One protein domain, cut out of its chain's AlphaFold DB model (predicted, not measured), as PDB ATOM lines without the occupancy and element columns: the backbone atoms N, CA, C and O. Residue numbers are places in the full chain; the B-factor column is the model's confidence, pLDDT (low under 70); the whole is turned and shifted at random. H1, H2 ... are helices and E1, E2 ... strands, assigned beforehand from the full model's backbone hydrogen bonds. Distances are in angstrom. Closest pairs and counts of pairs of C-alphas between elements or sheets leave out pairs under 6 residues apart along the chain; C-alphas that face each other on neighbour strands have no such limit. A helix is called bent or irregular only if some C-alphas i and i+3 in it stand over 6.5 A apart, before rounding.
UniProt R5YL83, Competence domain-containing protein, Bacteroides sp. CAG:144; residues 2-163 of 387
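AT A GLANCE: This is residues 2 to 163 of the 387 residues of the protein "Competence domain-containing protein" of Bacteroides sp. CAG:144 (UniProt R5YL83). This is an open C built of helices: the kinked helical hairpin of H4 and H5 makes its back, H2 with H1 packed across it makes one arm, and the hairpin of H6b and H7 makes the other, with an open space between the arms. H6a crosses H5 where the second arm starts, and a tiny two-stranded sheet lies by the last part of H5. The printed part has 162 residues, with seven named helices and two named strands in the order H1 H2 H3 H4 H5 E1 H6 H7 E2. The sheet's order is E1 - E2, antiparallel, and the class is mostly helix. The whole is loose, with a radius of gyration of the C-alphas of 18.8 A and spans of 45 by 43 by 41 A.

IN THESE COORDINATES: Find C-alpha 2 at (132.720, 176.482, 142.243), where H1, residues 2 to 10, begins. H2 follows at residues 17 to 31, 21.4 A long, then H3 at 33 to 37. H4, residues 39 to 61, runs 30.7 A and is irregular, C-alphas 53 and 56 being 7.3 A apart, with a kink of 51 degrees near residue 54. H5, residues 67 to 94, runs 36.4 A from C-alpha 67 at (112.961, 182.031, 124.226); it is irregular too, C-alphas 85 and 88 being 7.1 A apart, with a kink of 55 degrees near residue 86. E1 is residues 96 to 98. H6, residues 101 to 127, was assigned as one helix by its hydrogen bonds but is bent, C-alphas 110 and 113 being 6.6 A apart: H6a is 101 to 110, H6b 113 to 127. H7, residues 133 to 154, runs 31.2 A, and E2, residues 160 to 162, ends at (112.431, 200.112, 156.248).

HOW THE PARTS SIT: Start at Val 4, whose C-alpha is 6.0 A from that of Ser 20, the closest of H1 and H2, which touch at a steep tilt of 62 degrees. H2 touches residues 45 to 52 of H4, closest at Met 18 and Leu 52, 7.1 A, at a shallow tilt of 7 degrees, opposite ways. H2 and H3 touch only at the corner, and only just, with 3 pairs of C-alphas within 8 A, closest at Leu 29 and Tyr 35, 6.3 A. H4 and H5 form a helical hairpin and touch, closest at Ser 47 and Ala 82, 4.5 A, at a steep tilt of 39 degrees. With its residues 72 to 83 alone, H5 touches H6a, closest at Ser 79 and Leu 102, 6.1 A. H6b and H7 form a helical hairpin, closest at Leu 115 and Ile 139, 6.1 A. Between E1 and E2, N 97 and O 161 are 2.9 A apart, within hydrogen-bond range. Every O i to N i+4 pair is within hydrogen-bond range in H1, H2, H6b and H7, against 16 of 19 in H4, 22 of 24 in H5, 3 of 6 in H6a and 0 of 1 in H3, where 2 of 2 O i to N i+3 pairs are.

THE WHOLE: The farthest C-alphas, of Gly 12 and Asp 157, are 52.0 A apart. The printed part has no cut and no long link. Residues 29 to 34, of which 29 to 31 belong to H2, stand free. The mean pLDDT of the printed part is 89.9, and no printed residue is under 70.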
ATOM      1  N   VAL A   2     132.281 176.631 143.653       82.44
ATOM      2  CA  VAL A   2     132.720 176.482 142.243       82.44
ATOM      3  C   VAL A   2     133.991 175.638 142.118       82.44
ATOM      4  O   VAL A   2     134.000 174.676 141.361       82.44
ATOM      5  N   SER A   3     135.007 175.901 142.945       85.25
ATOM      6  CA  SER A   3     136.236 175.094 142.972       85.25
ATOM      7  C   SER A   3     135.961 173.614 143.259       85.25
ATOM      8  O   SER A   3     136.473 172.759 142.555       85.25
ATOM      9  N   VAL A   4     135.083 173.297 144.218       85.44
ATOM     10  CA  VAL A   4     134.704 171.908 144.558       85.44
ATOM     11  C   VAL A   4     133.993 171.224 143.388       85.44
ATOM     12  O   VAL A   4     134.246 170.054 143.109       85.44
ATOM     13  N   VAL A   5     133.114 171.947 142.689       84.56
ATOM     14  CA  VAL A   5     132.426 171.437 141.495       84.56
ATOM     15  C   VAL A   5     133.432 171.159 140.376       84.56
ATOM     16  O   VAL A   5     133.429 170.060 139.826       84.56
ATOM     17  N   LEU A   6     134.326 172.109 140.085       85.44
ATOM     18  CA  LEU A   6     135.363 171.973 139.058       85.44
ATOM     19  C   LEU A   6     136.316 170.816 139.363       85.44
ATOM     20  O   LEU A   6     136.569 169.992 138.490       85.44
ATOM     21  N   THR A   7     136.780 170.688 140.605       86.31
ATOM     22  CA  THR A   7     137.599 169.549 141.034       86.31
ATOM     23  C   THR A   7     136.854 168.226 140.848       86.31
ATOM     24  O   THR A   7     137.434 167.261 140.362       86.31
ATOM     25  N   GLY A   8     135.554 168.172 141.160       82.88
ATOM     26  CA  GLY A   8     134.730 166.987 140.906       82.88
ATOM     27  C   GLY A   8     134.673 166.601 139.425       82.88
ATOM     28  O   GLY A   8     134.829 165.425 139.098       82.88
ATOM     29  N   ILE A   9     134.516 167.593 138.542       84.25
ATOM     30  CA  ILE A   9     134.517 167.407 137.083       84.25
ATOM     31  C   ILE A   9     135.889 166.920 136.596       84.25
ATOM     32  O   ILE A   9     135.946 165.961 135.830       84.25
ATOM     33  N   LEU A  10     136.988 167.514 137.080       87.44
ATOM     34  CA  LEU A  10     138.360 167.120 136.725       87.44
ATOM     35  C   LEU A  10     138.691 165.679 137.138       87.44
ATOM     36  O   LEU A  10     139.432 164.993 136.444       87.44
ATOM     37  N   ILE A  11     138.108 165.199 138.240       87.88
ATOM     38  CA  ILE A  11     138.270 163.820 138.734       87.88
ATOM     39  C   ILE A  11     137.313 162.840 138.009       87.88
ATOM     40  O   ILE A  11     137.272 161.650 138.311       87.88
ATOM     41  N   GLY A  12     136.515 163.309 137.042       78.38
ATOM     42  CA  GLY A  12     135.573 162.475 136.285       78.38
ATOM     43  C   GLY A  12     134.329 162.059 137.080       78.38
ATOM     44  O   GLY A  12     133.621 161.128 136.696       78.38
ATOM     45  N   ARG A  13     134.031 162.732 138.200       79.62
ATOM     46  CA  ARG A  13     132.832 162.468 139.007       79.62
ATOM     47  C   ARG A  13     131.685 163.387 138.599       79.62
ATOM     48  O   ARG A  13     131.853 164.592 138.431       79.62
ATOM     49  N   ARG A  14     130.465 162.836 138.543       73.25
ATOM     50  CA  ARG A  14     129.238 163.642 138.438       73.25
ATOM     51  C   ARG A  14     129.039 164.419 139.741       73.25
ATOM     52  O   ARG A  14     128.538 163.870 140.723       73.25
ATOM     53  N   ALA A  15     129.453 165.682 139.761       73.62
ATOM     54  CA  ALA A  15     129.249 166.565 140.901       73.62
ATOM     55  C   ALA A  15     127.745 166.824 141.093       73.62
ATOM     56  O   ALA A  15     127.100 167.447 140.253       73.62
ATOM     57  N   ARG A  16     127.171 166.330 142.199       85.44
ATOM     58  CA  ARG A  16     125.824 166.731 142.629       85.44
ATOM     59  C   ARG A  16     125.939 168.097 143.315       85.44
ATOM     60  O   ARG A  16     126.601 168.148 144.354       85.44
ATOM     61  N   PRO A  17     125.295 169.169 142.807       86.44
ATOM     62  CA  PRO A  17     125.464 170.524 143.343       86.44
ATOM     63  C   PRO A  17     125.196 170.627 144.847       86.44
ATOM     64  O   PRO A  17     125.949 171.285 145.558       86.44
ATOM     65  N   MET A  18     124.191 169.894 145.338       89.19
ATOM     66  CA  MET A  18     123.852 169.831 146.763       89.19
ATOM     67  C   MET A  18     125.007 169.273 147.612       89.19
ATOM     68  O   MET A  18     125.375 169.849 148.629       89.19
ATOM     69  N   ASN A  19     125.653 168.193 147.163       90.50
ATOM     70  CA  ASN A  19     126.794 167.617 147.879       90.50
ATOM     71  C   ASN A  19     128.002 168.561 147.833       90.50
ATOM     72  O   ASN A  19     128.694 168.726 148.831       90.50
ATOM     73  N   SER A  20     128.246 169.206 146.689       90.62
ATOM     74  CA  SER A  20     129.323 170.190 146.552       90.62
ATOM     75  C   SER A  20     129.131 171.400 147.471       90.62
ATOM     76  O   SER A  20     130.121 171.933 147.972       90.62
ATOM     77  N   LEU A  21     127.883 171.816 147.712       92.56
ATOM     78  CA  LEU A  21     127.545 172.867 148.668       92.56
ATOM     79  C   LEU A  21     127.920 172.454 150.097       92.56
ATOM     80  O   LEU A  21     128.689 173.160 150.745       92.56
ATOM     81  N   PHE A  22     127.457 171.288 150.558       92.44
ATOM     82  CA  PHE A  22     127.764 170.802 151.908       92.44
ATOM     83  C   PHE A  22     129.255 170.535 152.122       92.44
ATOM     84  O   PHE A  22     129.782 170.875 153.176       92.44
ATOM     85  N   ILE A  23     129.964 170.007 151.120       92.44
ATOM     86  CA  ILE A  23     131.423 169.823 151.189       92.44
ATOM     87  C   ILE A  23     132.132 171.174 151.330       92.44
ATOM     88  O   ILE A  23     133.048 171.306 152.139       92.44
ATOM     89  N   ALA A  24     131.711 172.186 150.567       92.81
ATOM     90  CA  ALA A  24     132.288 173.521 150.674       92.81
ATOM     91  C   ALA A  24     132.011 174.158 152.047       92.81
ATOM     92  O   ALA A  24     132.923 174.739 152.627       92.81
ATOM     93  N   ALA A  25     130.787 174.021 152.569       93.62
ATOM     94  CA  ALA A  25     130.416 174.519 153.894       93.62
ATOM     95  C   ALA A  25     131.253 173.840 154.983       93.62
ATOM     96  O   ALA A  25     131.875 174.510 155.804       93.62
ATOM     97  N   PHE A  26     131.329 172.511 154.938       95.06
ATOM     98  CA  PHE A  26     132.095 171.706 155.881       95.06
ATOM     99  C   PHE A  26     133.580 172.079 155.874       95.06
ATOM    100  O   PHE A  26     134.154 172.316 156.932       95.06
ATOM    101  N   GLY A  27     134.193 172.219 154.693       94.44
ATOM    102  CA  GLY A  27     135.593 172.629 154.574       94.44
ATOM    103  C   GLY A  27     135.877 174.013 155.168       94.44
ATOM    104  O   GLY A  27     136.880 174.186 155.854       94.44
ATOM    105  N   MET A  28     134.982 174.987 154.962       93.75
ATOM    106  CA  MET A  28     135.125 176.311 155.585       93.75
ATOM    107  C   MET A  28     134.981 176.243 157.110       93.75
ATOM    108  O   MET A  28     135.783 176.845 157.817       93.75
ATOM    109  N   LEU A  29     134.003 175.490 157.620       95.25
ATOM    110  CA  LEU A  29     133.769 175.360 159.062       95.25
ATOM    111  C   LEU A  29     134.892 174.603 159.784       95.25
ATOM    112  O   LEU A  29     135.170 174.907 160.941       95.25
ATOM    113  N   LEU A  30     135.569 173.671 159.104       96.62
ATOM    114  CA  LEU A  30     136.791 173.045 159.620       96.62
ATOM    115  C   LEU A  30     137.945 174.043 159.760       96.62
ATOM    116  O   LEU A  30     138.738 173.918 160.688       96.62
ATOM    117  N   TYR A  31     138.050 175.019 158.853       95.38
ATOM    118  CA  TYR A  31     139.069 176.065 158.941       95.38
ATOM    119  C   TYR A  31     138.755 177.068 160.055       95.38
ATOM    120  O   TYR A  31     139.627 177.398 160.858       95.38
ATOM    121  N   ASN A  32     137.514 177.555 160.117       95.31
ATOM    122  CA  ASN A  32     137.063 178.411 161.207       95.31
ATOM    123  C   ASN A  32     135.560 178.218 161.488       95.31
ATOM    124  O   ASN A  32     134.726 178.621 160.669       95.31
ATOM    125  N   PRO A  33     135.180 177.693 162.667       95.12
ATOM    126  CA  PRO A  33     133.775 177.494 163.016       95.12
ATOM    127  C   PRO A  33     133.002 178.811 163.178       95.12
ATOM    128  O   PRO A  33     131.781 178.819 163.034       95.12
ATOM    129  N   HIS A  34     133.682 179.945 163.405       94.69
ATOM    130  CA  HIS A  34     133.020 181.252 163.504       94.69
ATOM    131  C   HIS A  34     132.370 181.701 162.190       94.69
ATOM    132  O   HIS A  34     131.511 182.583 162.225       94.69
ATOM    133  N   TYR A  35     132.712 181.097 161.044       94.38
ATOM    134  CA  TYR A  35     132.042 181.409 159.780       94.38
ATOM    135  C   TYR A  35     130.534 181.167 159.830       94.38
ATOM    136  O   TYR A  35     129.798 181.898 159.177       94.38
ATOM    137  N   LEU A  36     130.049 180.236 160.659       93.12
ATOM    138  CA  LEU A  36     128.614 179.983 160.809       93.12
ATOM    139  C   LEU A  36     127.828 181.222 161.281       93.12
ATOM    140  O   LEU A  36     126.666 181.390 160.919       93.12
ATOM    141  N   PHE A  37     128.462 182.100 162.061       93.12
ATOM    142  CA  PHE A  37     127.844 183.312 162.610       93.12
ATOM    143  C   PHE A  37     128.048 184.545 161.723       93.12
ATOM    144  O   PHE A  37     127.550 185.624 162.036       93.12
ATOM    145  N   GLN A  38     128.781 184.408 160.615       94.50
ATOM    146  CA  GLN A  38     128.988 185.505 159.683       94.50
ATOM    147  C   GLN A  38     127.811 185.621 158.719       94.50
ATOM    148  O   GLN A  38     127.495 184.686 157.982       94.50
ATOM    149  N   VAL A  39     127.225 186.818 158.652       93.31
ATOM    150  CA  VAL A  39     126.096 187.141 157.767       93.31
ATOM    151  C   VAL A  39     126.404 186.786 156.307       93.31
ATOM    152  O   VAL A  39     125.576 186.193 155.622       93.31
ATOM    153  N   SER A  40     127.623 187.065 155.832       92.94
ATOM    154  CA  SER A  40     128.044 186.754 154.459       92.94
ATOM    155  C   SER A  40     128.041 185.252 154.156       92.94
ATOM    156  O   SER A  40     127.637 184.848 153.064       92.94
ATOM    157  N   PHE A  41     128.458 184.416 155.114       94.44
ATOM    158  CA  PHE A  41     128.415 182.961 154.974       94.44
ATOM    159  C   PHE A  41     126.966 182.475 154.948       94.44
ATOM    160  O   PHE A  41     126.577 181.757 154.027       94.44
ATOM    161  N   GLN A  42     126.157 182.921 155.913       95.62
ATOM    162  CA  GLN A  42     124.753 182.533 156.025       95.62
ATOM    163  C   GLN A  42     123.974 182.880 154.755       95.62
ATOM    164  O   GLN A  42     123.389 181.991 154.146       95.62
ATOM    165  N   LEU A  43     124.033 184.135 154.297       94.44
ATOM    166  CA  LEU A  43     123.317 184.578 153.099       94.44
ATOM    167  C   LEU A  43     123.778 183.838 151.839       94.44
ATOM    168  O   LEU A  43     122.943 183.437 151.030       94.44
ATOM    169  N   SER A  44     125.086 183.619 151.666       93.69
ATOM    170  CA  SER A  44     125.615 182.951 150.472       93.69
ATOM    171  C   SER A  44     125.206 181.478 150.405       93.69
ATOM    172  O   SER A  44     124.651 181.034 149.398       93.69
ATOM    173  N   PHE A  45     125.446 180.715 151.475       94.69
ATOM    174  CA  PHE A  45     125.135 179.286 151.496       94.69
ATOM    175  C   PHE A  45     123.632 179.028 151.485       94.69
ATOM    176  O   PHE A  45     123.186 178.123 150.779       94.69
ATOM    177  N   LEU A  46     122.855 179.838 152.209       95.25
ATOM    178  CA  LEU A  46     121.403 179.737 152.229       95.25
ATOM    179  C   LEU A  46     120.799 180.065 150.865       95.25
ATOM    180  O   LEU A  46     119.978 179.291 150.392       95.25
ATOM    181  N   SER A  47     121.260 181.130 150.198       94.56
ATOM    182  CA  SER A  47     120.831 181.475 148.834       94.56
ATOM    183  C   SER A  47     121.045 180.311 147.872       94.56
ATOM    184  O   SER A  47     120.120 179.876 147.192       94.56
ATOM    185  N   VAL A  48     122.249 179.728 147.847       94.31
ATOM    186  CA  VAL A  48     122.525 178.596 146.954       94.31
ATOM    187  C   VAL A  48     121.696 177.368 147.336       94.31
ATOM    188  O   VAL A  48     121.174 176.686 146.455       94.31
ATOM    189  N   PHE A  49     121.539 177.086 148.632       94.75
ATOM    190  CA  PHE A  49     120.706 175.987 149.115       94.75
ATOM    191  C   PHE A  49     119.251 176.134 148.655       94.75
ATOM    192  O   PHE A  49     118.682 175.194 148.097       94.75
ATOM    193  N   THR A  50     118.661 177.317 148.822       95.06
ATOM    194  CA  THR A  50     117.268 177.577 148.454       95.06
ATOM    195  C   THR A  50     117.074 177.669 146.947       95.06
ATOM    196  O   THR A  50     116.075 177.152 146.458       95.06
ATOM    197  N   ILE A  51     118.044 178.181 146.178       94.12
ATOM    198  CA  ILE A  51     118.057 178.059 144.708       94.12
ATOM    199  C   ILE A  51     117.964 176.584 144.306       94.12
ATOM    200  O   ILE A  51     117.094 176.218 143.520       94.12
ATOM    201  N   LEU A  52     118.816 175.715 144.858       92.56
ATOM    202  CA  LEU A  52     118.820 174.293 144.497       92.56
ATOM    203  C   LEU A  52     117.509 173.571 144.853       92.56
ATOM    204  O   LEU A  52     117.163 172.598 144.182       92.56
ATOM    205  N   LEU A  53     116.789 174.033 145.878       91.44
ATOM    206  CA  LEU A  53     115.507 173.462 146.302       91.44
ATOM    207  C   LEU A  53     114.306 174.026 145.530       91.44
ATOM    208  O   LEU A  53     113.466 173.263 145.053       91.44
ATOM    209  N   PHE A  54     114.217 175.349 145.405       92.31
ATOM    210  CA  PHE A  54     113.018 176.045 144.936       92.31
ATOM    211  C   PHE A  54     113.054 176.444 143.465       92.31
ATOM    212  O   PHE A  54     111.994 176.718 142.905       92.31
ATOM    213  N   TYR A  55     114.220 176.424 142.809       92.56
ATOM    214  CA  TYR A  55     114.326 176.815 141.401       92.56
ATOM    215  C   TYR A  55     113.340 176.049 140.514       92.56
ATOM    216  O   TYR A  55     112.573 176.665 139.786       92.56
ATOM    217  N   LYS A  56     113.318 174.712 140.592       90.25
ATOM    218  CA  LYS A  56     112.470 173.886 139.717       90.25
ATOM    219  C   LYS A  56     110.964 174.069 139.987       90.25
ATOM    220  O   LYS A  56     110.236 174.247 139.014       90.25
ATOM    221  N   PRO A  57     110.478 174.040 141.248       88.88
ATOM    222  CA  PRO A  57     109.086 174.367 141.558       88.88
ATOM    223  C   PRO A  57     108.644 175.735 141.034       88.88
ATOM    224  O   PRO A  57     107.592 175.825 140.414       88.88
ATOM    225  N   ILE A  58     109.455 176.776 141.250       90.31
ATOM    226  CA  ILE A  58     109.122 178.147 140.841       90.31
ATOM    227  C   ILE A  58     109.155 178.281 139.325       90.31
ATOM    228  O   ILE A  58     108.222 178.831 138.747       90.31
ATOM    229  N   TYR A  59     110.190 177.727 138.691       91.94
ATOM    230  CA  TYR A  59     110.315 177.722 137.242       91.94
ATOM    231  C   TYR A  59     109.068 177.117 136.629       91.94
ATOM    232  O   TYR A  59     108.386 177.812 135.913       91.94
ATOM    233  N   ASN A  60     108.637 175.919 137.021       89.06
ATOM    234  CA  ASN A  60     107.457 175.278 136.430       89.06
ATOM    235  C   ASN A  60     106.122 176.050 136.567       89.06
ATOM    236  O   ASN A  60     105.174 175.713 135.862       89.06
ATOM    237  N   LEU A  61     106.021 177.041 137.460       87.44
ATOM    238  CA  LEU A  61     104.819 177.869 137.635       87.44
ATOM    239  C   LEU A  61     104.750 179.044 136.648       87.44
ATOM    240  O   LEU A  61     103.676 179.608 136.441       87.44
ATOM    241  N   LEU A  62     105.878 179.435 136.056       88.31
ATOM    242  CA  LEU A  62     105.950 180.573 135.145       88.31
ATOM    243  C   LEU A  62     105.594 180.170 133.696       88.31
ATOM    244  O   LEU A  62     105.621 178.994 133.327       88.31
ATOM    245  N   PRO A  63     105.232 181.125 132.828       84.31
ATOM    246  CA  PRO A  63     105.068 180.863 131.402       84.31
ATOM    247  C   PRO A  63     106.420 180.889 130.665       84.31
ATOM    248  O   PRO A  63     107.177 181.850 130.776       84.31
ATOM    249  N   HIS A  64     106.691 179.874 129.835       86.06
ATOM    250  CA  HIS A  64     107.956 179.726 129.079       86.06
ATOM    251  C   HIS A  64     107.721 179.547 127.576       86.06
ATOM    252  O   HIS A  64     108.453 178.830 126.906       86.06
ATOM    253  N   SER A  65     106.666 180.160 127.035       83.44
ATOM    254  CA  SER A  65     106.224 179.893 125.657       83.44
ATOM    255  C   SER A  65     107.271 180.229 124.586       83.44
ATOM    256  O   SER A  65     107.274 179.597 123.536       83.44
ATOM    257  N   ASN A  66     108.129 181.227 124.829       90.94
ATOM    258  CA  ASN A  66     109.104 181.751 123.866       90.94
ATOM    259  C   ASN A  66     110.491 181.885 124.522       90.94
ATOM    260  O   ASN A  66     110.572 182.058 125.734       90.94
ATOM    261  N   TYR A  67     111.571 181.939 123.732       88.19
ATOM    262  CA  TYR A  67     112.961 182.031 124.226       88.19
ATOM    263  C   TYR A  67     113.214 183.166 125.239       88.19
ATOM    264  O   TYR A  67     113.914 182.987 126.235       88.19
ATOM    265  N   ILE A  68     112.629 184.349 125.009       87.69
ATOM    266  CA  ILE A  68     112.755 185.490 125.932       87.69
ATOM    267  C   ILE A  68     112.020 185.200 127.246       87.69
ATOM    268  O   ILE A  68     112.567 185.454 128.316       87.69
ATOM    269  N   ALA A  69     110.813 184.631 127.166       87.94
ATOM    270  CA  ALA A  69     110.037 184.243 128.340       87.94
ATOM    271  C   ALA A  69     110.754 183.142 129.133       87.94
ATOM    272  O   ALA A  69     110.813 183.214 130.351       87.94
ATOM    273  N   GLU A  70     111.386 182.188 128.451       89.75
ATOM    274  CA  GLU A  70     112.185 181.132 129.070       89.75
ATOM    275  C   GLU A  70     113.373 181.700 129.865       89.75
ATOM    276  O   GLU A  70     113.582 181.336 131.025       89.75
ATOM    277  N   LYS A  71     114.127 182.638 129.275       88.38
ATOM    278  CA  LYS A  71     115.239 183.303 129.970       88.38
ATOM    279  C   LYS A  71     114.771 184.167 131.130       88.38
ATOM    280  O   LYS A  71     115.364 184.093 132.205       88.38
ATOM    281  N   ALA A  72     113.728 184.970 130.922       87.56
ATOM    282  CA  ALA A  72     113.165 185.812 131.967       87.56
ATOM    283  C   ALA A  72     112.666 184.954 133.131       87.56
ATOM    284  O   ALA A  72     113.057 185.186 134.269       87.56
ATOM    285  N   ALA A  73     111.898 183.903 132.852       90.81
ATOM    286  CA  ALA A  73     111.404 182.994 133.871       90.81
ATOM    287  C   ALA A  73     112.537 182.260 134.596       90.81
ATOM    288  O   ALA A  73     112.473 182.116 135.813       90.81
ATOM    289  N   SER A  74     113.613 181.870 133.907       91.12
ATOM    290  CA  SER A  74     114.795 181.290 134.557       91.12
ATOM    291  C   SER A  74     115.458 182.275 135.529       91.12
ATOM    292  O   SER A  74     115.680 181.935 136.691       91.12
ATOM    293  N   LEU A  75     115.706 183.518 135.100       90.06
ATOM    294  CA  LEU A  75     116.307 184.562 135.942       90.06
ATOM    295  C   LEU A  75     115.416 184.945 137.129       90.06
ATOM    296  O   LEU A  75     115.907 185.093 138.252       90.06
ATOM    297  N   LEU A  76     114.107 185.061 136.897       91.25
ATOM    298  CA  LEU A  76     113.123 185.317 137.943       91.25
ATOM    299  C   LEU A  76     113.054 184.151 138.927       91.25
ATOM    300  O   LEU A  76     113.027 184.385 140.126       91.25
ATOM    301  N   SER A  77     113.106 182.907 138.448       92.81
ATOM    302  CA  SER A  77     113.064 181.720 139.308       92.81
ATOM    303  C   SER A  77     114.292 181.610 140.198       92.81
ATOM    304  O   SER A  77     114.158 181.315 141.381       92.81
ATOM    305  N   VAL A  78     115.488 181.870 139.656       92.19
ATOM    306  CA  VAL A  78     116.723 181.912 140.455       92.19
ATOM    307  C   VAL A  78     116.637 183.018 141.505       92.19
ATOM    308  O   VAL A  78     116.906 182.766 142.678       92.19
ATOM    309  N   SER A  79     116.219 184.224 141.106       92.00
ATOM    310  CA  SER A  79     116.124 185.375 142.012       92.00
ATOM    311  C   SER A  79     115.073 185.165 143.104       92.00
ATOM    312  O   SER A  79     115.353 185.420 144.273       92.00
ATOM    313  N   ALA A  80     113.901 184.638 142.748       92.56
ATOM    314  CA  ALA A  80     112.832 184.296 143.679       92.56
ATOM    315  C   ALA A  80     113.265 183.204 144.659       92.56
ATOM    316  O   ALA A  80     113.082 183.350 145.862       92.56
ATOM    317  N   ALA A  81     113.881 182.124 144.168       93.56
ATOM    318  CA  ALA A  81     114.346 181.025 145.009       93.56
ATOM    319  C   ALA A  81     115.421 181.475 146.012       93.56
ATOM    320  O   ALA A  81     115.402 181.065 147.175       93.56
ATOM    321  N   ALA A  82     116.342 182.335 145.569       93.19
ATOM    322  CA  ALA A  82     117.327 182.959 146.441       93.19
ATOM    323  C   ALA A  82     116.643 183.824 147.506       93.19
ATOM    324  O   ALA A  82     116.872 183.610 148.694       93.19
ATOM    325  N   GLN A  83     115.767 184.745 147.085       93.00
ATOM    326  CA  GLN A  83     115.075 185.666 147.985       93.00
ATOM    327  C   GLN A  83     114.202 184.935 148.996       93.00
ATOM    328  O   GLN A  83     114.325 185.225 150.171       93.00
ATOM    329  N   ILE A  84     113.402 183.941 148.608       92.88
ATOM    330  CA  ILE A  84     112.583 183.168 149.561       92.88
ATOM    331  C   ILE A  84     113.440 182.628 150.710       92.88
ATOM    332  O   ILE A  84     113.033 182.698 151.862       92.88
ATOM    333  N   GLY A  85     114.642 182.131 150.412       92.75
ATOM    334  CA  GLY A  85     115.565 181.651 151.433       92.75
ATOM    335  C   GLY A  85     116.206 182.751 152.267       92.75
ATOM    336  O   GLY A  85     116.298 182.623 153.482       92.75
ATOM    337  N   THR A  86     116.694 183.810 151.624       94.62
ATOM    338  CA  THR A  86     117.512 184.830 152.290       94.62
ATOM    339  C   THR A  86     116.710 185.954 152.923       94.62
ATOM    340  O   THR A  86     117.219 186.583 153.845       94.62
ATOM    341  N   LEU A  87     115.478 186.198 152.477       92.69
ATOM    342  CA  LEU A  87     114.632 187.306 152.918       92.69
ATOM    343  C   LEU A  87     114.464 187.353 154.443       92.69
ATOM    344  O   LEU A  87     114.676 188.431 154.992       92.69
ATOM    345  N   PRO A  88     114.211 186.230 155.153       93.31
ATOM    346  CA  PRO A  88     114.164 186.236 156.614       93.31
ATOM    347  C   PRO A  88     115.422 186.824 157.263       93.31
ATOM    348  O   PRO A  88     115.329 187.670 158.146       93.31
ATOM    349  N   LEU A  89     116.609 186.430 156.784       94.06
ATOM    350  CA  LEU A  89     117.879 186.951 157.300       94.06
ATOM    351  C   LEU A  89     118.144 188.384 156.856       94.06
ATOM    352  O   LEU A  89     118.719 189.151 157.621       94.06
ATOM    353  N   VAL A  90     117.753 188.747 155.634       92.62
ATOM    354  CA  VAL A  90     117.910 190.114 155.135       92.62
ATOM    355  C   VAL A  90     117.109 191.074 156.010       92.62
ATOM    356  O   VAL A  90     117.676 192.037 156.516       92.62
ATOM    357  N   ILE A  91     115.838 190.765 156.279       91.56
ATOM    358  CA  ILE A  91     115.002 191.580 157.164       91.56
ATOM    359  C   ILE A  91     115.580 191.579 158.586       91.56
ATOM    360  O   ILE A  91     115.708 192.638 159.188       91.56
ATOM    361  N   TYR A  92     115.998 190.425 159.113       90.94
ATOM    362  CA  TYR A  92     116.546 190.335 160.468       90.94
ATOM    363  C   TYR A  92     117.837 191.151 160.670       90.94
ATOM    364  O   TYR A  92     118.001 191.803 161.699       90.94
ATOM    365  N   TYR A  93     118.766 191.134 159.709       89.81
ATOM    366  CA  TYR A  93     120.056 191.821 159.849       89.81
ATOM    367  C   TYR A  93     120.038 193.279 159.395       89.81
ATOM    368  O   TYR A  93     120.755 194.098 159.982       89.81
ATOM    369  N   PHE A  94     119.277 193.592 158.344       88.31
ATOM    370  CA  PHE A  94     119.260 194.916 157.718       88.31
ATOM    371  C   PHE A  94     118.011 195.735 158.063       88.31
ATOM    372  O   PHE A  94     118.004 196.944 157.836       88.31
ATOM    373  N   HIS A  95     116.996 195.119 158.681       87.50
ATOM    374  CA  HIS A  95     115.725 195.760 159.040       87.50
ATOM    375  C   HIS A  95     115.030 196.397 157.832       87.50
ATOM    376  O   HIS A  95     114.442 197.477 157.930       87.50
ATOM    377  N   GLU A  96     115.150 195.737 156.680       86.44
ATOM    378  CA  GLU A  96     114.679 196.229 155.393       86.44
ATOM    379  C   GLU A  96     114.106 195.083 154.555       86.44
ATOM    380  O   GLU A  96     114.709 194.013 154.429       86.44
ATOM    381  N   LEU A  97     112.937 195.327 153.962       89.25
ATOM    382  CA  LEU A  97     112.292 194.444 153.001       89.25
ATOM    383  C   LEU A  97     112.385 195.065 151.595       89.25
ATOM    384  O   LEU A  97     111.634 195.995 151.293       89.25
ATOM    385  N   PRO A  98     113.268 194.559 150.714       86.81
ATOM    386  CA  PRO A  98     113.417 195.083 149.359       86.81
ATOM    387  C   PRO A  98     112.288 194.574 148.449       86.81
ATOM    388  O   PRO A  98     112.386 193.495 147.862       86.81
ATOM    389  N   LEU A  99     111.221 195.361 148.295       86.69
ATOM    390  CA  LEU A  99     110.043 194.993 147.497       86.69
ATOM    391  C   LEU A  99     110.364 194.891 146.004       86.69
ATOM    392  O   LEU A  99     109.935 193.958 145.324       86.69
ATOM    393  N   LEU A 100     111.167 195.825 145.493       86.06
ATOM    394  CA  LEU A 100     111.576 195.831 144.089       86.06
ATOM    395  C   LEU A 100     112.735 194.874 143.789       86.06
ATOM    396  O   LEU A 100     113.049 194.661 142.619       86.06
ATOM    397  N   GLY A 101     113.327 194.238 144.807       84.25
ATOM    398  CA  GLY A 101     114.543 193.430 144.680       84.25
ATOM    399  C   GLY A 101     114.464 192.338 143.609       84.25
ATOM    400  O   GLY A 101     115.449 192.026 142.949       84.25
ATOM    401  N   LEU A 102     113.291 191.731 143.407       85.00
ATOM    402  CA  LEU A 102     113.095 190.694 142.388       85.00
ATOM    403  C   LEU A 102     113.179 191.250 140.958       85.00
ATOM    404  O   LEU A 102     113.773 190.620 140.083       85.00
ATOM    405  N   LEU A 103     112.623 192.443 140.736       84.44
ATOM    406  CA  LEU A 103     112.657 193.136 139.447       84.44
ATOM    407  C   LEU A 103     114.039 193.732 139.179       84.44
ATOM    408  O   LEU A 103     114.552 193.610 138.067       84.44
ATOM    409  N   THR A 104     114.671 194.326 140.193       84.81
ATOM    410  CA  THR A 104     116.018 194.891 140.054       84.81
ATOM    411  C   THR A 104     117.041 193.805 139.720       84.81
ATOM    412  O   THR A 104     117.866 193.983 138.822       84.81
ATOM    413  N   ASN A 105     116.928 192.629 140.346       87.69
ATOM    414  CA  ASN A 105     117.801 191.488 140.091       87.69
ATOM    415  C   ASN A 105     117.724 190.962 138.650       87.69
ATOM    416  O   ASN A 105     118.710 190.408 138.170       87.69
ATOM    417  N   LEU A 106     116.619 191.174 137.926       85.38
ATOM    418  CA  LEU A 106     116.512 190.768 136.520       85.38
ATOM    419  C   LEU A 106     117.535 191.489 135.626       85.38
ATOM    420  O   LEU A 106     118.022 190.910 134.658       85.38
ATOM    421  N   ILE A 107     117.866 192.736 135.969       87.31
ATOM    422  CA  ILE A 107     118.836 193.567 135.247       87.31
ATOM    423  C   ILE A 107     120.213 193.457 135.899       87.31
ATOM    424  O   ILE A 107     121.209 193.258 135.207       87.31
ATOM    425  N   ILE A 108     120.275 193.545 137.228       86.88
ATOM    426  CA  ILE A 108     121.539 193.596 137.968       86.88
ATOM    427  C   ILE A 108     122.284 192.257 137.881       86.88
ATOM    428  O   ILE A 108     123.478 192.251 137.589       86.88
ATOM    429  N   VAL A 109     121.611 191.115 138.079       86.88
ATOM    430  CA  VAL A 109     122.275 189.798 138.167       86.88
ATOM    431  C   VAL A 109     123.001 189.399 136.873       86.88
ATOM    432  O   VAL A 109     124.126 188.914 136.975       86.88
ATOM    433  N   PRO A 110     122.448 189.600 135.659       86.88
ATOM    434  CA  PRO A 110     123.186 189.333 134.421       86.88
ATOM    435  C   PRO A 110     124.346 190.304 134.165       86.88
ATOM    436  O   PRO A 110     125.334 189.925 133.536       86.88
ATOM    437  N   LEU A 111     124.224 191.551 134.627       89.25
ATOM    438  CA  LEU A 111     125.183 192.613 134.326       89.25
ATOM    439  C   LEU A 111     126.381 192.612 135.283       89.25
ATOM    440  O   LEU A 111     127.505 192.889 134.859       89.25
ATOM    441  N   LEU A 112     126.164 192.244 136.550       89.62
ATOM    442  CA  LEU A 112     127.193 192.251 137.593       89.62
ATOM    443  C   LEU A 112     128.429 191.405 137.232       89.62
ATOM    444  O   LEU A 112     129.539 191.908 137.387       89.62
ATOM    445  N   PRO A 113     128.308 190.162 136.720       90.25
ATOM    446  CA  PRO A 113     129.468 189.359 136.340       90.25
ATOM    447  C   PRO A 113     130.272 189.974 135.192       90.25
ATOM    448  O   PRO A 113     131.495 189.860 135.184       90.25
ATOM    449  N   ILE A 114     129.604 190.636 134.239       91.69
ATOM    450  CA  ILE A 114     130.265 191.321 133.120       91.69
ATOM    451  C   ILE A 114     131.046 192.522 133.651       91.69
ATOM    452  O   ILE A 114     132.209 192.699 133.302       91.69
ATOM    453  N   LEU A 115     130.432 193.304 134.540       93.12
ATOM    454  CA  LEU A 115     131.064 194.469 135.149       93.12
ATOM    455  C   LEU A 115     132.239 194.072 136.048       93.12
ATOM    456  O   LEU A 115     133.324 194.625 135.907       93.12
ATOM    457  N   LEU A 116     132.061 193.093 136.937       92.56
ATOM    458  CA  LEU A 116     133.115 192.630 137.845       92.56
ATOM    459  C   LEU A 116     134.241 191.917 137.093       92.56
ATOM    460  O   LEU A 116     135.414 192.188 137.340       92.56
ATOM    461  N   GLY A 117     133.901 191.028 136.156       93.12
ATOM    462  CA  GLY A 117     134.881 190.322 135.333       93.12
ATOM    463  C   GLY A 117     135.648 191.270 134.413       93.12
ATOM    464  O   GLY A 117     136.874 191.200 134.340       93.12
ATOM    465  N   GLY A 118     134.942 192.199 133.764       92.31
ATOM    466  CA  GLY A 118     135.533 193.246 132.934       92.31
ATOM    467  C   GLY A 118     136.397 194.212 133.742       92.31
ATOM    468  O   GLY A 118     137.521 194.495 133.341       92.31
ATOM    469  N   GLY A 119     135.922 194.656 134.907       93.31
ATOM    470  CA  GLY A 119     136.662 195.513 135.837       93.31
ATOM    471  C   GLY A 119     137.940 194.857 136.351       93.31
ATOM    472  O   GLY A 119     138.999 195.479 136.356       93.31
ATOM    473  N   PHE A 120     137.877 193.575 136.712       93.50
ATOM    474  CA  PHE A 120     139.059 192.816 137.113       93.50
ATOM    475  C   PHE A 120     140.057 192.652 135.959       93.50
ATOM    476  O   PHE A 120     141.256 192.861 136.145       93.50
ATOM    477  N   LEU A 121     139.577 192.335 134.751       92.88
ATOM    478  CA  LEU A 121     140.421 192.267 133.557       92.88
ATOM    479  C   LEU A 121     141.087 193.617 133.265       92.88
ATOM    480  O   LEU A 121     142.279 193.666 132.972       92.88
ATOM    481  N   TRP A 122     140.334 194.709 133.381       93.06
ATOM    482  CA  TRP A 122     140.843 196.064 133.211       93.06
ATOM    483  C   TRP A 122     141.931 196.401 134.238       93.06
ATOM    484  O   TRP A 122     142.987 196.898 133.850       93.06
ATOM    485  N   LEU A 123     141.729 196.053 135.515       92.50
ATOM    486  CA  LEU A 123     142.741 196.223 136.564       92.50
ATOM    487  C   LEU A 123     144.032 195.455 136.250       92.50
ATOM    488  O   LEU A 123     145.122 196.006 136.399       92.50
ATOM    489  N   LEU A 124     143.928 194.207 135.781       93.94
ATOM    490  CA  LEU A 124     145.095 193.406 135.401       93.94
ATOM    491  C   LEU A 124     145.851 194.007 134.213       93.94
ATOM    492  O   LEU A 124     147.075 194.121 134.258       93.94
ATOM    493  N   LEU A 125     145.134 194.408 133.159       93.44
ATOM    494  CA  LEU A 125     145.736 195.013 131.969       93.44
ATOM    495  C   LEU A 125     146.419 196.341 132.307       93.44
ATOM    496  O   LEU A 125     147.571 196.555 131.925       93.44
ATOM    497  N   SER A 126     145.746 197.186 133.091       91.56
ATOM    498  CA  SER A 126     146.294 198.458 133.551       91.56
ATOM    499  C   SER A 126     147.539 198.259 134.421       91.56
ATOM    500  O   SER A 126     148.505 198.998 134.247       91.56
ATOM    501  N   GLY A 127     147.562 197.238 135.285       91.88
ATOM    502  CA  GLY A 127     148.730 196.890 136.101       91.88
ATOM    503  C   GLY A 127     149.956 196.448 135.292       91.88
ATOM    504  O   GLY A 127     151.082 196.627 135.748       91.88
ATOM    505  N   ILE A 128     149.757 195.924 134.078       94.06
ATOM    506  CA  ILE A 128     150.829 195.534 133.141       94.06
ATOM    507  C   ILE A 128     151.184 196.699 132.184       94.06
ATOM    508  O   ILE A 128     152.064 196.580 131.335       94.06
ATOM    509  N   GLY A 129     150.532 197.859 132.325       92.06
ATOM    510  CA  GLY A 129     150.759 199.046 131.495       92.06
ATOM    511  C   GLY A 129     149.970 199.067 130.180       92.06
ATOM    512  O   GLY A 129     150.185 199.949 129.352       92.06
ATOM    513  N   ILE A 130     149.037 198.129 129.977       91.69
ATOM    514  CA  ILE A 130     148.158 198.086 128.805       91.69
ATOM    515  C   ILE A 130     146.867 198.838 129.139       91.69
ATOM    516  O   ILE A 130     146.002 198.330 129.850       91.69
ATOM    517  N   ASN A 131     146.713 200.046 128.600       88.12
ATOM    518  CA  ASN A 131     145.469 200.802 128.717       88.12
ATOM    519  C   ASN A 131     144.621 200.610 127.453       88.12
ATOM    520  O   ASN A 131     145.067 200.929 126.352       88.12
ATOM    521  N   ILE A 132     143.398 200.102 127.614       91.19
ATOM    522  CA  ILE A 132     142.411 199.975 126.537       91.19
ATOM    523  C   ILE A 132     141.266 200.952 126.843       91.19
ATOM    524  O   ILE A 132     140.336 200.582 127.563       91.19
ATOM    525  N   PRO A 133     141.281 202.184 126.294       90.62
ATOM    526  CA  PRO A 133     140.294 203.216 126.624       90.62
ATOM    527  C   PRO A 133     138.849 202.791 126.356       90.62
ATOM    528  O   PRO A 133     137.949 203.151 127.108       90.62
ATOM    529  N   VAL A 134     138.629 201.984 125.312       92.50
ATOM    530  CA  VAL A 134     137.308 201.437 124.969       92.50
ATOM    531  C   VAL A 134     136.774 200.549 126.092       92.50
ATOM    532  O   VAL A 134     135.614 200.675 126.470       92.50
ATOM    533  N   LEU A 135     137.621 199.686 126.661       89.69
ATOM    534  CA  LEU A 135     137.239 198.816 127.771       89.69
ATOM    535  C   LEU A 135     136.890 199.651 129.009       89.69
ATOM    536  O   LEU A 135     135.859 199.410 129.629       89.69
ATOM    537  N   THR A 136     137.697 200.673 129.313       90.38
ATOM    538  CA  THR A 136     137.424 201.630 130.396       90.38
ATOM    539  C   THR A 136     136.070 202.318 130.208       90.38
ATOM    540  O   THR A 136     135.276 202.388 131.140       90.38
ATOM    541  N   HIS A 137     135.782 202.802 128.996       92.88
ATOM    542  CA  HIS A 137     134.538 203.508 128.704       92.88
ATOM    543  C   HIS A 137     133.311 202.595 128.810       92.88
ATOM    544  O   HIS A 137     132.300 203.007 129.370       92.88
ATOM    545  N   ILE A 138     133.410 201.346 128.339       92.62
ATOM    546  CA  ILE A 138     132.335 200.353 128.479       92.62
ATOM    547  C   ILE A 138     132.070 200.053 129.957       92.62
ATOM    548  O   ILE A 138     130.920 200.087 130.382       92.62
ATOM    549  N   ILE A 139     133.116 199.786 130.746       92.44
ATOM    550  CA  ILE A 139     132.969 199.459 132.172       92.44
ATOM    551  C   ILE A 139     132.358 200.637 132.935       92.44
ATOM    552  O   ILE A 139     131.393 200.437 133.670       92.44
ATOM    553  N   ASN A 140     132.867 201.854 132.721       92.75
ATOM    554  CA  ASN A 140     132.334 203.052 133.366       92.75
ATOM    555  C   ASN A 140     130.890 203.321 132.935       92.75
ATOM    556  O   ASN A 140     130.039 203.509 133.790       92.75
ATOM    557  N   GLY A 141     130.574 203.230 131.639       93.81
ATOM    558  CA  GLY A 141     129.205 203.414 131.153       93.81
ATOM    559  C   GLY A 141     128.222 202.383 131.718       93.81
ATOM    560  O   GLY A 141     127.083 202.721 132.034       93.81
ATOM    561  N   MET A 142     128.654 201.130 131.901       91.44
ATOM    562  CA  MET A 142     127.847 200.108 132.576       91.44
ATOM    563  C   MET A 142     127.667 200.406 134.067       91.44
ATOM    564  O   MET A 142     126.566 200.222 134.588       91.44
ATOM    565  N   ALA A 143     128.720 200.860 134.750       92.62
ATOM    566  CA  ALA A 143     128.662 201.239 136.159       92.62
ATOM    567  C   ALA A 143     127.723 202.436 136.377       92.62
ATOM    568  O   ALA A 143     126.813 202.347 137.199       92.62
ATOM    569  N   ASP A 144     127.875 203.491 135.576       93.56
ATOM    570  CA  ASP A 144     127.029 204.686 135.603       93.56
ATOM    571  C   ASP A 144     125.565 204.338 135.295       93.56
ATOM    572  O   ASP A 144     124.647 204.839 135.946       93.56
ATOM    573  N   GLY A 145     125.331 203.432 134.339       92.81
ATOM    574  CA  GLY A 145     123.994 202.943 134.009       92.81
ATOM    575  C   GLY A 145     123.327 202.188 135.163       92.81
ATOM    576  O   GLY A 145     122.148 202.412 135.441       92.81
ATOM    577  N   LEU A 146     124.068 201.322 135.866       91.06
ATOM    578  CA  LEU A 146     123.557 200.625 137.054       91.06
ATOM    579  C   LEU A 146     123.284 201.584 138.213       91.06
ATOM    580  O   LEU A 146     122.267 201.447 138.887       91.06
ATOM    581  N   ASP A 147     124.161 202.560 138.423       91.12
ATOM    582  CA  ASP A 147     124.022 203.579 139.462       91.12
ATOM    583  C   ASP A 147     122.806 204.489 139.199       91.12
ATOM    584  O   ASP A 147     121.978 204.727 140.079       91.12
ATOM    585  N   GLN A 148     122.602 204.918 137.948       92.00
ATOM    586  CA  GLN A 148     121.401 205.655 137.549       92.00
ATOM    587  C   GLN A 148     120.125 204.820 137.720       92.00
ATOM    588  O   GLN A 148     119.101 205.351 138.156       92.00
ATOM    589  N   PHE A 149     120.179 203.527 137.398       90.19
ATOM    590  CA  PHE A 149     119.059 202.616 137.608       90.19
ATOM    591  C   PHE A 149     118.736 202.449 139.101       90.19
ATOM    592  O   PHE A 149     117.570 202.571 139.470       90.19
ATOM    593  N   SER A 150     119.745 202.265 139.964       88.88
ATOM    594  CA  SER A 150     119.560 202.192 141.424       88.88
ATOM    595  C   SER A 150     118.880 203.449 141.959       88.88
ATOM    596  O   SER A 150     117.843 203.358 142.611       88.88
ATOM    597  N   ARG A 151     119.372 204.635 141.579       88.69
ATOM    598  CA  ARG A 151     118.764 205.913 141.982       88.69
ATOM    599  C   ARG A 151     117.323 206.081 141.505       88.69
ATOM    600  O   ARG A 151     116.513 206.697 142.193       88.69
ATOM    601  N   LEU A 152     116.987 205.567 140.321       88.00
ATOM    602  CA  LEU A 152     115.614 205.602 139.815       88.00
ATOM    603  C   LEU A 152     114.680 204.757 140.687       88.00
ATOM    604  O   LEU A 152     113.551 205.169 140.938       88.00
ATOM    605  N   ILE A 153     115.154 203.596 141.139       85.94
ATOM    606  CA  ILE A 153     114.412 202.702 142.029       85.94
ATOM    607  C   ILE A 153     114.251 203.340 143.409       85.94
ATOM    608  O   ILE A 153     113.138 203.387 143.921       85.94
ATOM    609  N   GLU A 154     115.331 203.889 143.966       83.62
ATOM    610  CA  GLU A 154     115.346 204.544 145.283       83.62
ATOM    611  C   GLU A 154     114.424 205.764 145.361       83.62
ATOM    612  O   GLU A 154     113.927 206.090 146.433       83.62
ATOM    613  N   ARG A 155     114.141 206.430 144.233       84.75
ATOM    614  CA  ARG A 155     113.210 207.568 144.191       84.75
ATOM    615  C   ARG A 155     111.781 207.193 144.600       84.75
ATOM    616  O   ARG A 155     110.994 208.076 144.930       84.75
ATOM    617  N   TYR A 156     111.419 205.918 144.516       84.31
ATOM    618  CA  TYR A 156     110.107 205.455 144.937       84.31
ATOM    619  C   TYR A 156     110.137 205.091 146.422       84.31
ATOM    620  O   TYR A 156     110.821 204.147 146.812       84.31
ATOM    621  N   ASP A 157     109.325 205.779 147.227       74.94
ATOM    622  CA  ASP A 157     109.229 205.564 148.682       74.94
ATOM    623  C   ASP A 157     108.841 204.122 149.065       74.94
ATOM    624  O   ASP A 157     109.131 203.660 150.160       74.94
ATOM    625  N   TRP A 158     108.200 203.384 148.154       80.38
ATOM    626  CA  TRP A 158     107.798 201.984 148.337       80.38
ATOM    627  C   TRP A 158     108.815 200.977 147.775       80.38
ATOM    628  O   TRP A 158     108.528 199.783 147.702       80.38
ATOM    629  N   SER A 159     109.994 201.428 147.339       84.19
ATOM    630  CA  SER A 159     111.039 200.543 146.808       84.19
ATOM    631  C   SER A 159     111.526 199.527 147.843       84.19
ATOM    632  O   SER A 159     111.756 198.356 147.508       84.19
ATOM    633  N   SER A 160     111.592 199.949 149.104       84.44
ATOM    634  CA  SER A 160     111.797 199.090 150.258       84.44
ATOM    635  C   SER A 160     110.974 199.554 151.454       84.44
ATOM    636  O   SER A 160     110.709 200.739 151.635       84.44
ATOM    637  N   ILE A 161     110.552 198.594 152.278       84.50
ATOM    638  CA  ILE A 161     109.970 198.894 153.588       84.50
ATOM    639  C   ILE A 161     111.106 198.834 154.603       84.50
ATOM    640  O   ILE A 161     111.737 197.789 154.773       84.50
ATOM    641  N   GLN A 162     111.375 199.963 155.250       82.62
ATOM    642  CA  GLN A 162     112.431 200.112 156.248       82.62
ATOM    643  C   GLN A 162     111.875 199.964 157.672       82.62
ATOM    644  O   GLN A 162     110.664 199.936 157.876       82.62
ATOM    645  N   ASN A 163     112.774 199.888 158.657       78.12
ATOM    646  CA  ASN A 163     112.469 199.853 160.093       78.12
ATOM    647  C   ASN A 163     111.635 198.636 160.532       78.12
ATOM    648  O   ASN A 163     110.821 198.721 161.446       78.12
TER     649      ASN A 163